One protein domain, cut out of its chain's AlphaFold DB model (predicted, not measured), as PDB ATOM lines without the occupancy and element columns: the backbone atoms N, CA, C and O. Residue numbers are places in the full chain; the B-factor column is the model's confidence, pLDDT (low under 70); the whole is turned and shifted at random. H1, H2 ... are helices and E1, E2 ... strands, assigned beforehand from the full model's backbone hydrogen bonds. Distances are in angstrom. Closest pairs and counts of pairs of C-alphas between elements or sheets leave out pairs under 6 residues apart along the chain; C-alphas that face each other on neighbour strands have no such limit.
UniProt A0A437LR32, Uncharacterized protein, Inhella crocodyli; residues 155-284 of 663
ATOM      1  N   THR A 155     154.675 147.713  98.878       85.75
ATOM      2  CA  THR A 155     154.215 147.621 100.272       85.75
ATOM      3  C   THR A 155     153.688 146.219 100.608       85.75
ATOM      4  O   THR A 155     153.765 145.796 101.769       85.75
ATOM      5  N   ARG A 156     153.229 145.471  99.590       89.38
ATOM      6  CA  ARG A 156     152.778 144.070  99.650       89.38
ATOM      7  C   ARG A 156     153.878 143.053  99.304       89.38
ATOM      8  O   ARG A 156     153.612 141.850  99.325       89.38
ATOM      9  N   ASP A 157     155.113 143.476  99.043       93.81
ATOM     10  CA  ASP A 157     156.240 142.547  98.883       93.81
ATOM     11  C   ASP A 157     156.611 141.880 100.218       93.81
ATOM     12  O   ASP A 157     156.666 142.541 101.258       93.81
ATOM     13  N   LEU A 158     156.921 140.578 100.188       94.62
ATOM     14  CA  LEU A 158     157.445 139.844 101.343       94.62
ATOM     15  C   LEU A 158     158.980 139.834 101.307       94.62
ATOM     16  O   LEU A 158     159.596 139.167 100.473       94.62
ATOM     17  N   LEU A 159     159.603 140.544 102.243       94.62
ATOM     18  CA  LEU A 159     161.039 140.482 102.502       94.62
ATOM     19  C   LEU A 159     161.367 139.153 103.189       94.62
ATOM     20  O   LEU A 159     160.801 138.845 104.235       94.62
ATOM     21  N   VAL A 160     162.281 138.373 102.615       94.00
ATOM     22  CA  VAL A 160     162.780 137.120 103.193       94.00
ATOM     23  C   VAL A 160     164.067 137.419 103.949       94.00
ATOM     24  O   VAL A 160     165.110 137.672 103.337       94.00
ATOM     25  N   LEU A 161     163.990 137.368 105.278       92.44
ATOM     26  CA  LEU A 161     165.141 137.447 106.168       92.44
ATOM     27  C   LEU A 161     165.515 136.053 106.685       92.44
ATOM     28  O   LEU A 161     164.638 135.211 106.876       92.44
ATOM     29  N   TYR A 162     166.798 135.814 106.955       90.81
ATOM     30  CA  TYR A 162     167.290 134.572 107.568       90.81
ATOM     31  C   TYR A 162     167.937 134.839 108.931       90.81
ATOM     32  O   TYR A 162     168.540 135.894 109.140       90.81
ATOM     33  N   HIS A 163     167.816 133.890 109.863       90.75
ATOM     34  CA  HIS A 163     168.396 134.009 111.202       90.75
ATOM     35  C   HIS A 163     169.907 133.717 111.173       90.75
ATOM     36  O   HIS A 163     170.325 132.574 110.979       90.75
ATOM     37  N   GLN A 164     170.741 134.732 111.406       85.19
ATOM     38  CA  GLN A 164     172.198 134.652 111.236       85.19
ATOM     39  C   GLN A 164     172.868 133.614 112.157       85.19
ATOM     40  O   GLN A 164     173.765 132.901 111.706       85.19
ATOM     41  N   ASP A 165     172.419 133.474 113.414       80.75
ATOM     42  CA  ASP A 165     172.988 132.484 114.352       80.75
ATOM     43  C   ASP A 165     172.362 131.076 114.247       80.75
ATOM     44  O   ASP A 165     172.672 130.213 115.070       80.75
ATOM     45  N   ALA A 166     171.432 130.826 113.313       80.94
ATOM     46  CA  ALA A 166     170.730 129.541 113.281       80.94
ATOM     47  C   ALA A 166     171.672 128.414 112.821       80.94
ATOM     48  O   ALA A 166     172.461 128.571 111.882       80.94
ATOM     49  N   SER A 167     171.609 127.264 113.498       67.44
ATOM     50  CA  SER A 167     172.552 126.153 113.333       67.44
ATOM     51  C   SER A 167     172.373 125.455 111.980       67.44
ATOM     52  O   SER A 167     171.644 124.472 111.862       67.44
ATOM     53  N   GLY A 168     173.044 125.988 110.959       73.19
ATOM     54  CA  GLY A 168     172.915 125.569 109.563       73.19
ATOM     55  C   GLY A 168     172.776 126.724 108.569       73.19
ATOM     56  O   GLY A 168     173.076 126.535 107.396       73.19
ATOM     57  N   LEU A 169     172.396 127.922 109.031       80.88
ATOM     58  CA  LEU A 169     172.226 129.128 108.205       80.88
ATOM     59  C   LEU A 169     173.427 130.084 108.216       80.88
ATOM     60  O   LEU A 169     173.363 131.176 107.648       80.88
ATOM     61  N   ARG A 170     174.548 129.687 108.828       82.81
ATOM     62  CA  ARG A 170     175.771 130.494 108.839       82.81
ATOM     63  C   ARG A 170     176.264 130.724 107.407       82.81
ATOM     64  O   ARG A 170     176.795 129.812 106.771       82.81
ATOM     65  N   MET A 171     176.139 131.962 106.940       81.62
ATOM     66  CA  MET A 171     176.714 132.402 105.674       81.62
ATOM     67  C   MET A 171     178.218 132.669 105.823       81.62
ATOM     68  O   MET A 171     178.682 133.184 106.843       81.62
ATOM     69  N   VAL A 172     178.977 132.332 104.785       80.75
ATOM     70  CA  VAL A 172     180.407 132.610 104.611       80.75
ATOM     71  C   VAL A 172     180.630 133.267 103.253       80.75
ATOM     72  O   VAL A 172     179.935 132.952 102.287       80.75
ATOM     73  N   SER A 173     181.591 134.183 103.165       79.62
ATOM     74  CA  SER A 173     181.985 134.779 101.887       79.62
ATOM     75  C   SER A 173     182.892 133.818 101.119       79.62
ATOM     76  O   SER A 173     183.905 133.363 101.651       79.62
ATOM     77  N   ALA A 174     182.545 133.525  99.871       73.50
ATOM     78  CA  ALA A 174     183.437 132.871  98.925       73.50
ATOM     79  C   ALA A 174     184.461 133.873  98.349       73.50
ATOM     80  O   ALA A 174     184.339 135.086  98.524       73.50
ATOM     81  N   LEU A 175     185.480 133.360  97.649       74.00
ATOM     82  CA  LEU A 175     186.579 134.158  97.074       74.00
ATOM     83  C   LEU A 175     186.127 135.165  95.997       74.00
ATOM     84  O   LEU A 175     186.848 136.110  95.704       74.00
ATOM     85  N   ASP A 176     184.933 134.975  95.432       75.62
ATOM     86  CA  ASP A 176     184.267 135.884  94.490       75.62
ATOM     87  C   ASP A 176     183.412 136.969  95.186       75.62
ATOM     88  O   ASP A 176     182.702 137.722  94.525       75.62
ATOM     89  N   GLY A 177     183.439 137.034  96.522       71.81
ATOM     90  CA  GLY A 177     182.622 137.941  97.329       71.81
ATOM     91  C   GLY A 177     181.174 137.485  97.546       71.81
ATOM     92  O   GLY A 177     180.450 138.124  98.311       71.81
ATOM     93  N   THR A 178     180.727 136.381  96.935       75.00
ATOM     94  CA  THR A 178     179.358 135.873  97.126       75.00
ATOM     95  C   THR A 178     179.185 135.253  98.514       75.00
ATOM     96  O   THR A 178     180.021 134.469  98.968       75.00
ATOM     97  N   LYS A 179     178.078 135.560  99.203       73.12
ATOM     98  CA  LYS A 179     177.699 134.840 100.429       73.12
ATOM     99  C   LYS A 179     177.128 133.464 100.066       73.12
ATOM    100  O   LYS A 179     176.207 133.373  99.257       73.12
ATOM    101  N   ARG A 180     177.639 132.403 100.692       75.50
ATOM    102  CA  ARG A 180     177.198 131.003 100.538       75.50
ATOM    103  C   ARG A 180     177.005 130.360 101.911       75.50
ATOM    104  O   ARG A 180     177.590 130.827 102.884       75.50
ATOM    105  N   LEU A 181     176.225 129.286 102.007       83.19
ATOM    106  CA  LEU A 181     176.080 128.551 103.267       83.19
ATOM    107  C   LEU A 181     177.338 127.752 103.613       83.19
ATOM    108  O   LEU A 181     177.915 127.088 102.756       83.19
ATOM    109  N   ALA A 182     177.709 127.757 104.894       83.00
ATOM    110  CA  ALA A 182     178.800 126.940 105.425       83.00
ATOM    111  C   ALA A 182     178.446 125.444 105.564       83.00
ATOM    112  O   ALA A 182     179.336 124.623 105.773       83.00
ATOM    113  N   SER A 183     177.156 125.085 105.524       83.31
ATOM    114  CA  SER A 183     176.665 123.705 105.686       83.31
ATOM    115  C   SER A 183     175.299 123.518 104.994       83.31
ATOM    116  O   SER A 183     174.269 123.465 105.675       83.31
ATOM    117  N   PRO A 184     175.238 123.473 103.647       82.12
ATOM    118  CA  PRO A 184     173.977 123.347 102.900       82.12
ATOM    119  C   PRO A 184     173.167 122.081 103.253       82.12
ATOM    120  O   PRO A 184     171.944 122.062 103.105       82.12
ATOM    121  N   GLU A 185     173.817 121.051 103.799       83.81
ATOM    122  CA  GLU A 185     173.212 119.807 104.291       83.81
ATOM    123  C   GLU A 185     172.258 120.036 105.474       83.81
ATOM    124  O   GLU A 185     171.403 119.194 105.753       83.81
ATOM    125  N   ALA A 186     172.374 121.164 106.182       84.06
ATOM    126  CA  ALA A 186     171.451 121.510 107.256       84.06
ATOM    127  C   ALA A 186     170.030 121.742 106.715       84.06
ATOM    128  O   ALA A 186     169.079 121.154 107.226       84.06
ATOM    129  N   LEU A 187     169.893 122.496 105.616       86.56
ATOM    130  CA  LEU A 187     168.600 122.762 104.972       86.56
ATOM    131  C   LEU A 187     167.963 121.510 104.356       86.56
ATOM    132  O   LEU A 187     166.741 121.441 104.228       86.56
ATOM    133  N   GLN A 188     168.755 120.486 104.022       85.69
ATOM    134  CA  GLN A 188     168.239 119.189 103.560       85.69
ATOM    135  C   GLN A 188     167.475 118.427 104.659       85.69
ATOM    136  O   GLN A 188     166.656 117.564 104.351       85.69
ATOM    137  N   ARG A 189     167.681 118.767 105.942       87.31
ATOM    138  CA  ARG A 189     166.934 118.195 107.081       87.31
ATOM    139  C   ARG A 189     165.565 118.857 107.291       87.31
ATOM    140  O   ARG A 189     164.744 118.329 108.040       87.31
ATOM    141  N   GLY A 190     165.310 119.971 106.607       89.94
ATOM    142  CA  GLY A 190     164.134 120.823 106.767       89.94
ATOM    143  C   GLY A 190     164.495 122.188 107.343       89.94
ATOM    144  O   GLY A 190     165.630 122.418 107.753       89.94
ATOM    145  N   TYR A 191     163.523 123.095 107.348       92.31
ATOM    146  CA  TYR A 191     163.680 124.457 107.855       92.31
ATOM    147  C   TYR A 191     162.355 124.983 108.410       92.31
ATOM    148  O   TYR A 191     161.278 124.538 108.009       92.31
ATOM    149  N   SER A 192     162.422 125.939 109.328       93.75
ATOM    150  CA  SER A 192     161.264 126.635 109.886       93.75
ATOM    151  C   SER A 192     161.065 128.012 109.252       93.75
ATOM    152  O   SER A 192     162.025 128.695 108.892       93.75
ATOM    153  N   TYR A 193     159.810 128.433 109.105       94.62
ATOM    154  CA  TYR A 193     159.479 129.761 108.604       94.62
ATOM    155  C   TYR A 193     158.248 130.362 109.285       94.62
ATOM    156  O   TYR A 193     157.363 129.651 109.755       94.62
ATOM    157  N   CYS A 194     158.183 131.689 109.308       94.38
ATOM    158  CA  CYS A 194     157.044 132.455 109.810       94.38
ATOM    159  C   CYS A 194     156.729 133.605 108.853       94.38
ATOM    160  O   CYS A 194     157.642 134.161 108.240       94.38
ATOM    161  N   ILE A 195     155.452 133.976 108.742       93.06
ATOM    162  CA  ILE A 195     154.990 135.081 107.895       93.06
ATOM    163  C   ILE A 195     154.418 136.184 108.792       93.06
ATOM    164  O   ILE A 195     153.490 135.941 109.558       93.06
ATOM    165  N   VAL A 196     154.949 137.401 108.672       91.25
ATOM    166  CA  VAL A 196     154.472 138.602 109.371       91.25
ATOM    167  C   VAL A 196     153.860 139.553 108.348       91.25
ATOM    168  O   VAL A 196     154.565 140.161 107.544       91.25
ATOM    169  N   MET A 197     152.534 139.661 108.367       91.00
ATOM    170  CA  MET A 197     151.754 140.393 107.369       91.00
ATOM    171  C   MET A 197     150.441 140.924 107.947       91.00
ATOM    172  O   MET A 197     149.949 140.419 108.955       91.00
ATOM    173  N   TYR A 198     149.824 141.876 107.251       88.56
ATOM    174  CA  TYR A 198     148.426 142.241 107.447       88.56
ATOM    175  C   TYR A 198     147.537 141.298 106.614       88.56
ATOM    176  O   TYR A 198     147.624 141.328 105.385       88.56
ATOM    177  N   PRO A 199     146.650 140.477 107.218       83.56
ATOM    178  CA  PRO A 199     145.874 139.477 106.468       83.56
ATOM    179  C   PRO A 199     145.024 140.062 105.331       83.56
ATOM    180  O   PRO A 199     144.874 139.439 104.281       83.56
ATOM    181  N   GLN A 200     144.520 141.289 105.506       86.19
ATOM    182  CA  GLN A 200     143.724 141.991 104.494       86.19
ATOM    183  C   GLN A 200     144.518 142.274 103.204       86.19
ATOM    184  O   GLN A 200     143.955 142.192 102.116       86.19
ATOM    185  N   SER A 201     145.833 142.518 103.292       86.25
ATOM    186  CA  SER A 201     146.703 142.790 102.133       86.25
ATOM    187  C   SER A 201     146.849 141.602 101.170       86.25
ATOM    188  O   SER A 201     147.320 141.778 100.044       86.25
ATOM    189  N   TYR A 202     146.438 140.400 101.588       88.31
ATOM    190  CA  TYR A 202     146.559 139.164 100.809       88.31
ATOM    191  C   TYR A 202     145.259 138.348 100.740       88.31
ATOM    192  O   TYR A 202     145.274 137.229 100.228       88.31
ATOM    193  N   ALA A 203     144.126 138.896 101.199       85.31
ATOM    194  CA  ALA A 203     142.845 138.184 101.251       85.31
ATOM    195  C   ALA A 203     142.421 137.605  99.885       85.31
ATOM    196  O   ALA A 203     141.999 136.455  99.808       85.31
ATOM    197  N   ALA A 204     142.628 138.356  98.796       85.19
ATOM    198  CA  ALA A 204     142.335 137.922  97.425       85.19
ATOM    199  C   ALA A 204     143.245 136.787  96.898       85.19
ATOM    200  O   ALA A 204     142.939 136.190  95.869       85.19
ATOM    201  N   LEU A 205     144.356 136.482  97.582       86.25
ATOM    202  CA  LEU A 205     145.306 135.423  97.209       86.25
ATOM    203  C   LEU A 205     145.153 134.151  98.052       86.25
ATOM    204  O   LEU A 205     145.855 133.170  97.814       86.25
ATOM    205  N   ASN A 206     144.262 134.156  99.045       85.31
ATOM    206  CA  ASN A 206     144.017 133.022  99.922       85.31
ATOM    207  C   ASN A 206     142.776 132.250  99.449       85.31
ATOM    208  O   ASN A 206     141.657 132.736  99.598       85.31
ATOM    209  N   SER A 207     142.956 131.044  98.900       81.06
ATOM    210  CA  SER A 207     141.845 130.210  98.418       81.06
ATOM    211  C   SER A 207     141.781 128.857  99.130       81.06
ATOM    212  O   SER A 207     142.759 128.389  99.710       81.06
ATOM    213  N   ALA A 208     140.629 128.184  99.047       74.94
ATOM    214  CA  ALA A 208     140.469 126.828  99.580       74.94
ATOM    215  C   ALA A 208     141.344 125.784  98.851       74.94
ATOM    216  O   ALA A 208     141.713 124.775  99.446       74.94
ATOM    217  N   SER A 209     141.695 126.023  97.581       70.75
ATOM    218  CA  SER A 209     142.594 125.169  96.789       70.75
ATOM    219  C   SER A 209     144.078 125.520  96.961       70.75
ATOM    220  O   SER A 209     144.938 124.682  96.693       70.75
ATOM    221  N   MET A 210     144.398 126.728  97.435       82.06
ATOM    222  CA  MET A 210     145.759 127.146  97.767       82.06
ATOM    223  C   MET A 210     145.753 128.161  98.926       82.06
ATOM    224  O   MET A 210     145.670 129.371  98.694       82.06
ATOM    225  N   PRO A 211     145.869 127.687 100.181       88.38
ATOM    226  CA  PRO A 211     146.040 128.557 101.337       88.38
ATOM    227  C   PRO A 211     147.292 129.427 101.198       88.38
ATOM    228  O   PRO A 211     148.312 128.983 100.661       88.38
ATOM    229  N   PHE A 212     147.252 130.652 101.724       88.62
ATOM    230  CA  PHE A 212     148.325 131.634 101.532       88.62
ATOM    231  C   PHE A 212     149.707 131.143 102.007       88.62
ATOM    232  O   PHE A 212     150.721 131.418 101.371       88.62
ATOM    233  N   GLN A 213     149.753 130.342 103.077       88.00
ATOM    234  CA  GLN A 213     150.983 129.691 103.547       88.00
ATOM    235  C   GLN A 213     151.596 128.791 102.455       88.00
ATOM    236  O   GLN A 213     152.774 128.923 102.133       88.00
ATOM    237  N   THR A 214     150.790 127.941 101.811       87.69
ATOM    238  CA  THR A 214     151.210 127.072 100.697       87.69
ATOM    239  C   THR A 214     151.617 127.873  99.456       87.69
ATOM    240  O   THR A 214     152.570 127.500  98.768       87.69
ATOM    241  N   LEU A 215     150.923 128.980  99.179       91.06
ATOM    242  CA  LEU A 215     151.245 129.901  98.087       91.06
ATOM    243  C   LEU A 215     152.635 130.536  98.272       91.06
ATOM    244  O   LEU A 215     153.422 130.551  97.326       91.06
ATOM    245  N   VAL A 216     152.952 131.006  99.482       92.88
ATOM    246  CA  VAL A 216     154.247 131.618  99.836       92.88
ATOM    247  C   VAL A 216     155.364 130.584 100.000       92.88
ATOM    248  O   VAL A 216     156.518 130.876  99.678       92.88
ATOM    249  N   GLN A 217     155.051 129.357 100.420       92.69
ATOM    250  CA  GLN A 217     156.064 128.311 100.556       92.69
ATOM    251  C   GLN A 217     156.711 127.951  99.209       92.69
ATOM    252  O   GLN A 217     157.914 127.734  99.158       92.69
ATOM    253  N   ARG A 218     155.965 127.943  98.092       90.19
ATOM    254  CA  ARG A 218     156.513 127.602  96.759       90.19
ATOM    255  C   ARG A 218     157.702 128.490  96.320       90.19
ATOM    256  O   ARG A 218     158.723 127.929  95.913       90.19
ATOM    257  N   PRO A 219     157.629 129.837  96.357       93.56
ATOM    258  CA  PRO A 219     158.789 130.687  96.087       93.56
ATOM    259  C   PRO A 219     159.843 130.637  97.206       93.56
ATOM    260  O   PRO A 219     161.028 130.739  96.890       93.56
ATOM    261  N   LEU A 220     159.459 130.414  98.471       93.88
ATOM    262  CA  LEU A 220     160.421 130.227  99.564       93.88
ATOM    263  C   LEU A 220     161.278 128.966  99.358       93.88
ATOM    264  O   LEU A 220     162.496 129.075  99.337       93.88
ATOM    265  N   ASP A 221     160.675 127.807  99.081       92.44
ATOM    266  CA  ASP A 221     161.372 126.555  98.750       92.44
ATOM    267  C   ASP A 221     162.355 126.743  97.583       92.44
ATOM    268  O   ASP A 221     163.444 126.167  97.592       92.44
ATOM    269  N   ARG A 222     162.025 127.595  96.597       90.50
ATOM    270  CA  ARG A 222     162.952 127.957  95.513       90.50
ATOM    271  C   ARG A 222     164.147 128.760  96.038       90.50
ATOM    272  O   ARG A 222     165.278 128.365  95.773       90.50
ATOM    273  N   ILE A 223     163.915 129.826  96.804       90.75
ATOM    274  CA  ILE A 223     164.965 130.659  97.425       90.75
ATOM    275  C   ILE A 223     165.889 129.810  98.319       90.75
ATOM    276  O   ILE A 223     167.114 129.893  98.210       90.75
ATOM    277  N   VAL A 224     165.311 128.936  99.145       89.88
ATOM    278  CA  VAL A 224     166.039 128.013 100.024       89.88
ATOM    279  C   VAL A 224     166.799 126.955  99.212       89.88
ATOM    280  O   VAL A 224     167.935 126.634  99.551       89.88
ATOM    281  N   SER A 225     166.255 126.467  98.088       87.56
ATOM    282  CA  SER A 225     166.987 125.554  97.193       87.56
ATOM    283  C   SER A 225     168.208 126.200  96.527       87.56
ATOM    284  O   SER A 225     169.232 125.541  96.349       87.56
ATOM    285  N   THR A 226     168.140 127.501  96.215       85.06
ATOM    286  CA  THR A 226     169.275 128.273  95.688       85.06
ATOM    287  C   THR A 226     170.376 128.439  96.738       85.06
ATOM    288  O   THR A 226     171.549 128.308  96.403       85.06
ATOM    289  N   LEU A 227     170.015 128.648  98.011       83.31
ATOM    290  CA  LEU A 227     170.964 128.647  99.134       83.31
ATOM    291  C   LEU A 227     171.599 127.268  99.376       83.31
ATOM    292  O   LEU A 227     172.803 127.174  99.603       83.31
ATOM    293  N   ALA A 228     170.801 126.198  99.327       83.25
ATOM    294  CA  ALA A 228     171.233 124.831  99.625       83.25
ATOM    295  C   ALA A 228     171.960 124.129  98.456       83.25
ATOM    296  O   ALA A 228     172.410 122.993  98.614       83.25
ATOM    297  N   GLY A 229     172.015 124.737  97.262       82.12
ATOM    298  CA  GLY A 229     172.511 124.109  96.024       82.12
ATOM    299  C   GLY A 229     171.782 122.812  95.629       82.12
ATOM    300  O   GLY A 229     172.292 122.020  94.840       82.12
ATOM    301  N   SER A 230     170.631 122.539  96.242       83.81
ATOM    302  CA  SER A 230     169.982 121.228  96.289       83.81
ATOM    303  C   SER A 230     168.528 121.382  96.751       83.81
ATOM    304  O   SER A 230     168.117 122.456  97.193       83.81
ATOM    305  N   LYS A 231     167.704 120.332  96.630       86.88
ATOM    306  CA  LYS A 231     166.317 120.393  97.116       86.88
ATOM    307  C   LYS A 231     166.320 120.454  98.658       86.88
ATOM    308  O   LYS A 231     166.911 119.559  99.264       86.88
ATOM    309  N   PRO A 232     165.647 121.430  99.297       88.19
ATOM    310  CA  PRO A 232     165.545 121.474 100.750       88.19
ATOM    311  C   PRO A 232     164.699 120.318 101.299       88.19
ATOM    312  O   PRO A 232     163.906 119.690 100.588       88.19
ATOM    313  N   GLY A 233     164.866 120.062 102.595       88.19
ATOM    314  CA  GLY A 233     163.986 119.196 103.368       88.19
ATOM    315  C   GLY A 233     162.624 119.848 103.649       88.19
ATOM    316  O   GLY A 233     162.305 120.900 103.095       88.19
ATOM    317  N   PRO A 234     161.792 119.244 104.515       91.19
ATOM    318  CA  PRO A 234     160.448 119.744 104.786       91.19
ATOM    319  C   PRO A 234     160.462 121.125 105.457       91.19
ATOM    320  O   PRO A 234     161.016 121.296 106.545       91.19
ATOM    321  N   ALA A 235     159.793 122.085 104.822       92.69
ATOM    322  CA  ALA A 235     159.472 123.381 105.405       92.69
ATOM    323  C   ALA A 235     158.435 123.233 106.535       92.69
ATOM    324  O   ALA A 235     157.523 122.408 106.445       92.69
ATOM    325  N   ARG A 236     158.544 124.048 107.588       92.75
ATOM    326  CA  ARG A 236     157.604 124.081 108.720       92.75
ATOM    327  C   ARG A 236     157.162 125.511 109.006       92.75
ATOM    328  O   ARG A 236     157.962 126.308 109.490       92.75
ATOM    329  N   ALA A 237     155.894 125.817 108.740       91.75
ATOM    330  CA  ALA A 237     155.287 127.061 109.201       91.75
ATOM    331  C   ALA A 237     155.196 127.071 110.738       91.75
ATOM    332  O   ALA A 237     154.903 126.038 111.346       91.75
ATOM    333  N   MET A 238     155.430 128.225 111.361       91.44
ATOM    334  CA  MET A 238     155.249 128.442 112.798       91.44
ATOM    335  C   MET A 238     154.724 129.848 113.097       91.44
ATOM    336  O   MET A 238     155.133 130.822 112.463       91.44
ATOM    337  N   ASP A 239     153.871 129.956 114.115       89.00
ATOM    338  CA  ASP A 239     153.447 131.237 114.674       89.00
ATOM    339  C   ASP A 239     154.569 131.807 115.549       89.00
ATOM    340  O   ASP A 239     154.800 131.377 116.680       89.00
ATOM    341  N   CYS A 240     155.310 132.770 115.003       88.06
ATOM    342  CA  CYS A 240     156.440 133.386 115.692       88.06
ATOM    343  C   CYS A 240     156.090 134.681 116.438       88.06
ATOM    344  O   CYS A 240     156.909 135.140 117.228       88.06
ATOM    345  N   VAL A 241     154.921 135.287 116.204       86.69
ATOM    346  CA  VAL A 241     154.601 136.661 116.636       86.69
ATOM    347  C   VAL A 241     153.685 136.696 117.862       86.69
ATOM    348  O   VAL A 241     152.626 136.079 117.868       86.69
ATOM    349  N   GLN A 242     154.023 137.529 118.854       83.31
ATOM    350  CA  GLN A 242     153.086 137.998 119.882       83.31
ATOM    351  C   GLN A 242     153.000 139.528 119.875       83.31
ATOM    352  O   GLN A 242     154.019 140.217 119.897       83.31
ATOM    353  N   SER A 243     151.772 140.052 119.922       77.81
ATOM    354  CA  SER A 243     151.512 141.457 120.251       77.81
ATOM    355  C   SER A 243     151.379 141.650 121.765       77.81
ATOM    356  O   SER A 243     150.806 140.802 122.457       77.81
ATOM    357  N   ARG A 244     151.881 142.776 122.281       78.38
ATOM    358  CA  ARG A 244     151.587 143.299 123.623       78.38
ATOM    359  C   ARG A 244     151.302 144.796 123.499       78.38
ATOM    360  O   ARG A 244     152.216 145.602 123.338       78.38
ATOM    361  N   GLY A 245     150.024 145.171 123.538       75.25
ATOM    362  CA  GLY A 245     149.602 146.546 123.260       75.25
ATOM    363  C   GLY A 245     149.954 146.956 121.827       75.25
ATOM    364  O   GLY A 245     149.499 146.323 120.877       75.25
ATOM    365  N   ASN A 246     150.781 147.994 121.683       70.81
ATOM    366  CA  ASN A 246     151.246 148.507 120.387       70.81
ATOM    367  C   ASN A 246     152.616 147.942 119.951       70.81
ATOM    368  O   ASN A 246     153.148 148.372 118.926       70.81
ATOM    369  N   GLU A 247     153.203 147.020 120.718       71.25
ATOM    370  CA  GLU A 247     154.514 146.430 120.436       71.25
ATOM    371  C   GLU A 247     154.394 144.977 119.960       71.25
ATOM    372  O   GLU A 247     153.582 144.196 120.463       71.25
ATOM    373  N   VAL A 248     155.224 144.613 118.980       78.12
ATOM    374  CA  VAL A 248     155.192 143.314 118.298       78.12
ATOM    375  C   VAL A 248     156.545 142.628 118.463       78.12
ATOM    376  O   VAL A 248     157.581 143.179 118.090       78.12
ATOM    377  N   PHE A 249     156.534 141.419 119.025       82.88
ATOM    378  CA  PHE A 249     157.730 140.665 119.400       82.88
ATOM    379  C   PHE A 249     157.745 139.284 118.744       82.88
ATOM    380  O   PHE A 249     156.698 138.651 118.582       82.88
ATOM    381  N   LEU A 250     158.944 138.778 118.450       83.94
ATOM    382  CA  LEU A 250     159.146 137.386 118.055       83.94
ATOM    383  C   LEU A 250     159.281 136.500 119.306       83.94
ATOM    384  O   LEU A 250     160.272 136.589 120.029       83.94
ATOM    385  N   GLN A 251     158.281 135.654 119.564       84.25
ATOM    386  CA  GLN A 251     158.339 134.593 120.579       84.25
ATOM    387  C   GLN A 251     159.235 133.438 120.139       84.25
ATOM    388  O   GLN A 251     160.022 132.924 120.933       84.25
ATOM    389  N   GLN A 252     159.100 133.021 118.878       85.25
ATOM    390  CA  GLN A 252     159.909 131.965 118.277       85.25
ATOM    391  C   GLN A 252     160.858 132.562 117.242       85.25
ATOM    392  O   GLN A 252     160.584 133.610 116.658       85.25
ATOM    393  N   ARG A 253     161.984 131.883 117.023       88.50
ATOM    394  CA  ARG A 253     163.021 132.290 116.073       88.50
ATOM    395  C   ARG A 253     163.054 131.295 114.913       88.50
ATOM    396  O   ARG A 253     163.807 130.328 114.995       88.50
ATOM    397  N   PRO A 254     162.213 131.476 113.878       91.81
ATOM    398  CA  PRO A 254     162.293 130.665 112.671       91.81
ATOM    399  C   PRO A 254     163.634 130.865 111.964       91.81
ATOM    400  O   PRO A 254     164.225 131.948 112.038       91.81
ATOM    401  N   ASP A 255     164.046 129.855 111.202       92.50
ATOM    402  CA  ASP A 255     165.192 129.920 110.293       92.50
ATOM    403  C   ASP A 255     164.996 131.044 109.256       92.50
ATOM    404  O   ASP A 255     165.917 131.825 109.004       92.50
ATOM    405  N   PHE A 256     163.769 131.189 108.731       93.62
ATOM    406  CA  PHE A 256     163.374 132.268 107.818       93.62
ATOM    407  C   PHE A 256     162.176 133.082 108.330       93.62
ATOM    408  O   PHE A 256     161.121 132.543 108.670       93.62
ATOM    409  N   LEU A 257     162.303 134.407 108.315       93.94
ATOM    410  CA  LEU A 257     161.237 135.348 108.655       93.94
ATOM    411  C   LEU A 257     160.788 136.084 107.388       93.94
ATOM    412  O   LEU A 257     161.597 136.730 106.727       93.94
ATOM    413  N   LEU A 258     159.507 135.976 107.038       94.94
ATOM    414  CA  LEU A 258     158.935 136.571 105.832       94.94
ATOM    415  C   LEU A 258     158.060 137.762 106.225       94.94
ATOM    416  O   LEU A 258     156.960 137.579 106.740       94.94
ATOM    417  N   VAL A 259     158.550 138.979 106.007       93.50
ATOM    418  CA  VAL A 259     157.930 140.218 106.503       93.50
ATOM    419  C   VAL A 259     157.363 141.022 105.338       93.50
ATOM    420  O   VAL A 259     158.111 141.439 104.456       93.50
ATOM    421  N   GLN A 260     156.058 141.299 105.347       93.62
ATOM    422  CA  GLN A 260     155.456 142.283 104.444       93.62
ATOM    423  C   GLN A 260     156.162 143.631 104.620       93.62
ATOM    424  O   GLN A 260     156.275 144.119 105.745       93.62
ATOM    425  N   ARG A 261     156.604 144.271 103.532       91.94
ATOM    426  CA  ARG A 261     157.385 145.518 103.601       91.94
ATOM    427  C   ARG A 261     156.686 146.611 104.424       91.94
ATOM    428  O   ARG A 261     157.345 147.289 105.206       91.94
ATOM    429  N   GLN A 262     155.358 146.722 104.329       90.44
ATOM    430  CA  GLN A 262     154.543 147.635 105.149       90.44
ATOM    431  C   GLN A 262     154.576 147.335 106.665       90.44
ATOM    432  O   GLN A 262     154.404 148.247 107.469       90.44
ATOM    433  N   ALA A 263     154.801 146.082 107.073       88.56
ATOM    434  CA  ALA A 263     154.879 145.663 108.475       88.56
ATOM    435  C   ALA A 263     156.291 145.822 109.079       88.56
ATOM    436  O   ALA A 263     156.437 145.867 110.304       88.56
ATOM    437  N   LEU A 264     157.335 145.955 108.249       87.94
ATOM    438  CA  LEU A 264     158.722 146.111 108.706       87.94
ATOM    439  C   LEU A 264     158.917 147.293 109.686       87.94
ATOM    440  O   LEU A 264     159.552 147.078 110.720       87.94
ATOM    441  N   PRO A 265     158.337 148.499 109.473       87.12
ATOM    442  CA  PRO A 265     158.460 149.613 110.418       87.12
ATOM    443  C   PRO A 265     157.793 149.371 111.778       87.12
ATOM    444  O   PRO A 265     158.081 150.103 112.721       87.12
ATOM    445  N   VAL A 266     156.898 148.382 111.900       84.81
ATOM    446  CA  VAL A 266     156.286 147.997 113.184       84.81
ATOM    447  C   VAL A 266     157.212 147.060 113.955       84.81
ATOM    448  O   VAL A 266     157.457 147.302 115.135       84.81
ATOM    449  N   LEU A 267     157.801 146.058 113.289       83.88
ATOM    450  CA  LEU A 267     158.822 145.191 113.898       83.88
ATOM    451  C   LEU A 267     160.076 145.979 114.304       83.88
ATOM    452  O   LEU A 267     160.624 145.756 115.381       83.88
ATOM    453  N   ALA A 268     160.497 146.940 113.476       83.06
ATOM    454  CA  ALA A 268     161.687 147.758 113.707       83.06
ATOM    455  C   ALA A 268     161.576 148.729 114.903       83.06
ATOM    456  O   ALA A 268     162.597 149.271 115.326       83.06
ATOM    457  N   ARG A 269     160.381 148.932 115.489       83.19
ATOM    458  CA  ARG A 269     160.214 149.747 116.714       83.19
ATOM    459  C   ARG A 269     160.983 149.178 117.905       83.19
ATOM    460  O   ARG A 269     161.422 149.939 118.759       83.19
ATOM    461  N   ASN A 270     161.174 147.860 117.934       79.88
ATOM    462  CA  ASN A 270     162.074 147.198 118.865       79.88
ATOM    463  C   ASN A 270     163.264 146.614 118.079       79.88
ATOM    464  O   ASN A 270     163.115 145.558 117.460       79.88
ATOM    465  N   PRO A 271     164.457 147.240 118.102       72.25
ATOM    466  CA  PRO A 271     165.593 146.778 117.302       72.25
ATOM    467  C   PRO A 271     166.027 145.342 117.646       72.25
ATOM    468  O   PRO A 271     166.435 144.600 116.755       72.25
ATOM    469  N   LYS A 272     165.830 144.898 118.899       77.62
ATOM    470  CA  LYS A 272     166.143 143.527 119.354       77.62
ATOM    471  C   LYS A 272     165.302 142.445 118.664       77.62
ATOM    472  O   LYS A 272     165.645 141.268 118.735       77.62
ATOM    473  N   THR A 273     164.201 142.821 118.009       77.50
ATOM    474  CA  THR A 273     163.351 141.903 117.237       77.50
ATOM    475  C   THR A 273     164.021 141.472 115.929       77.50
ATOM    476  O   THR A 273     163.852 140.329 115.514       77.50
ATOM    477  N   LEU A 274     164.796 142.353 115.284       84.50
ATOM    478  CA  LEU A 274     165.415 142.099 113.972       84.50
ATOM    479  C   LEU A 274     166.951 142.015 114.008       84.50
ATOM    480  O   LEU A 274     167.550 141.625 113.016       84.50
ATOM    481  N   GLU A 275     167.583 142.296 115.151       85.12
ATOM    482  CA  GLU A 275     169.043 142.276 115.385       85.12
ATOM    483  C   GLU A 275     169.782 141.014 114.882       85.12
ATOM    484  O   GLU A 275     170.963 141.086 114.564       85.12
ATOM    485  N   ARG A 276     169.095 139.864 114.790       87.19
ATOM    486  CA  ARG A 276     169.652 138.565 114.345       87.19
ATOM    487  C   ARG A 276     169.207 138.139 112.942       87.19
ATOM    488  O   ARG A 276     169.487 137.012 112.534       87.19
ATOM    489  N   TYR A 277     168.481 138.993 112.223       89.69
ATOM    490  CA  TYR A 277     167.864 138.682 110.935       89.69
ATOM    491  C   TYR A 277     168.440 139.549 109.817       89.69
ATOM    492  O   TYR A 277     168.298 140.769 109.829       89.69
ATOM    493  N   GLU A 278     169.036 138.917 108.805       88.06
ATOM    494  CA  GLU A 278     169.545 139.619 107.623       88.06
ATOM    495  C   GLU A 278     168.603 139.420 106.432       88.06
ATOM    496  O   GLU A 278     168.178 138.297 106.159       88.06
ATOM    497  N   SER A 279     168.277 140.497 105.713       87.81
ATOM    498  CA  SER A 279     167.494 140.418 104.474       87.81
ATOM    499  C   SER A 279     168.314 139.764 103.361       87.81
ATOM    500  O   SER A 279     169.459 140.149 103.132       87.81
ATOM    501  N   PHE A 280     167.731 138.790 102.660       84.06
ATOM    502  CA  PHE A 280     168.406 138.040 101.593       84.06
ATOM    503  C   PHE A 280     167.712 138.154 100.234       84.06
ATOM    504  O   PHE A 280     168.376 138.321  99.213       84.06
ATOM    505  N   GLN A 281     166.381 138.051 100.202       90.38
ATOM    506  CA  GLN A 281     165.590 138.050  98.969       90.38
ATOM    507  C   GLN A 281     164.234 138.724  99.178       90.38
ATOM    508  O   GLN A 281     163.785 138.903 100.306       90.38
ATOM    509  N   THR A 282     163.558 139.077  98.084       93.44
ATOM    510  CA  THR A 282     162.180 139.588  98.117       93.44
ATOM    511  C   THR A 282     161.271 138.689  97.287       93.44
ATOM    512  O   THR A 282     161.489 138.511  96.090       93.44
ATOM    513  N   ILE A 283     160.229 138.136  97.908       94.44
ATOM    514  CA  ILE A 283     159.139 137.467  97.197       94.44
ATOM    515  C   ILE A 283     158.142 138.556  96.806       94.44
ATOM    516  O   ILE A 283     157.354 139.021  97.632       94.44
ATOM    517  N   LYS A 284     158.216 138.978  95.541       94.31
ATOM    518  CA  LYS A 284     157.354 140.037  95.022       94.31
ATOM    519  C   LYS A 284     155.881 139.643  94.968       94.31
ATOM    520  O   LYS A 284     155.569 138.501  94.609       94.31
TER     521      LYS A 284
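This is residues 155 to 284 of the 663 residues of an uncharacterized protein of Inhella crocodyli (UniProt A0A437LR32). A strongly twisted sheet of five strands curls round the long helix H3 on one face, with the short helix H4 on its opposite face. Two small hairpins, E2 with E3 and E6 with E7, lie off the sheet toward the two ends of the longest axis, and the short helices H1 and H2 lie near the two ends of H3. The printed part has 130 residues with four named helices and nine named strands, in the order E1 E2 E3 H1 E4 H2 H3 E5 E6 E7 E8 H4 E9; the class is mixed, helices and strands. The large sheet, in order E5 E4 E8 E1 E9, is mixed; the whole is compact, radius of gyration of the C-alphas 14.8 A, and spans 44 by 37 by 24 A.

Begin with the sheet, which runs from edge strand E5, residues 235 to 237, through E4, 191 to 196, E8, 256 to 260, and E1, 158 to 163, to edge strand E9, 277 to 283. Look for these pairs within hydrogen-bond range: N 236 and O 191, 2.8 A, in parallel E5 and E4; N 196 and O 258, 2.8 A, in parallel E4 and E8; N 159 and O 259, 2.8 A, in antiparallel E8 and E1; N 160 and O 281, 2.8 A, in antiparallel E1 and E9. H3, residues 212 to 228, is on the sheet; its closest C-alphas to E9 are those of Pro 219 and Ile 283, 6.9 A. H4, residues 261 to 267, is on the opposite face, at a height over the sheet of 7.2 A. E4, H2, residues 199 to 205, H3 and E5 form a strand-helix-strand unit, parallel neighbour strands with helices between, its crossover right-handed; E8, H4 and E9 form a split one, with E1 between the strands, also right-handed. H1, residues 184 to 189, touches H3 at residues 224 to 228 alone, closest C-alphas Pro 184 and Ala 228, 4.5 A. In the hairpin of E2, residues 171 to 173, and E3, 179 to 181, N 172 and O 180 are 2.8 A apart; in that of E6, 241 to 244, and E7, 247 to 250, N 242 and O 249 are 2.9 A apart. O i to N i+4 pairs within range are 12 of 13 in H3, 0 of 2 in H1, 1 of 3 in H2 and 1 of 3 in H4; O i to N i+3 pairs are 3 of 3, 3 of 4 and 3 of 4 in the last three.

Find C-alpha 158 at (157.445, 139.844, 101.343), where E1 begins its 15.8 A. H3 runs 24.0 A from C-alpha 212 at (148.325, 131.634, 101.532), with a kink of 31 degrees near residue 219. E4 is 16.9 A long, and E9 runs 16.3 A to C-alpha 283 at (159.139, 137.467, 97.197).

The two C-alphas farthest apart, Leu 175 and Gly 245, are 47.0 A apart. The printed part has no cut and no long link. Mean pLDDT of the printed part is 85.9, and residue 167 is under 70.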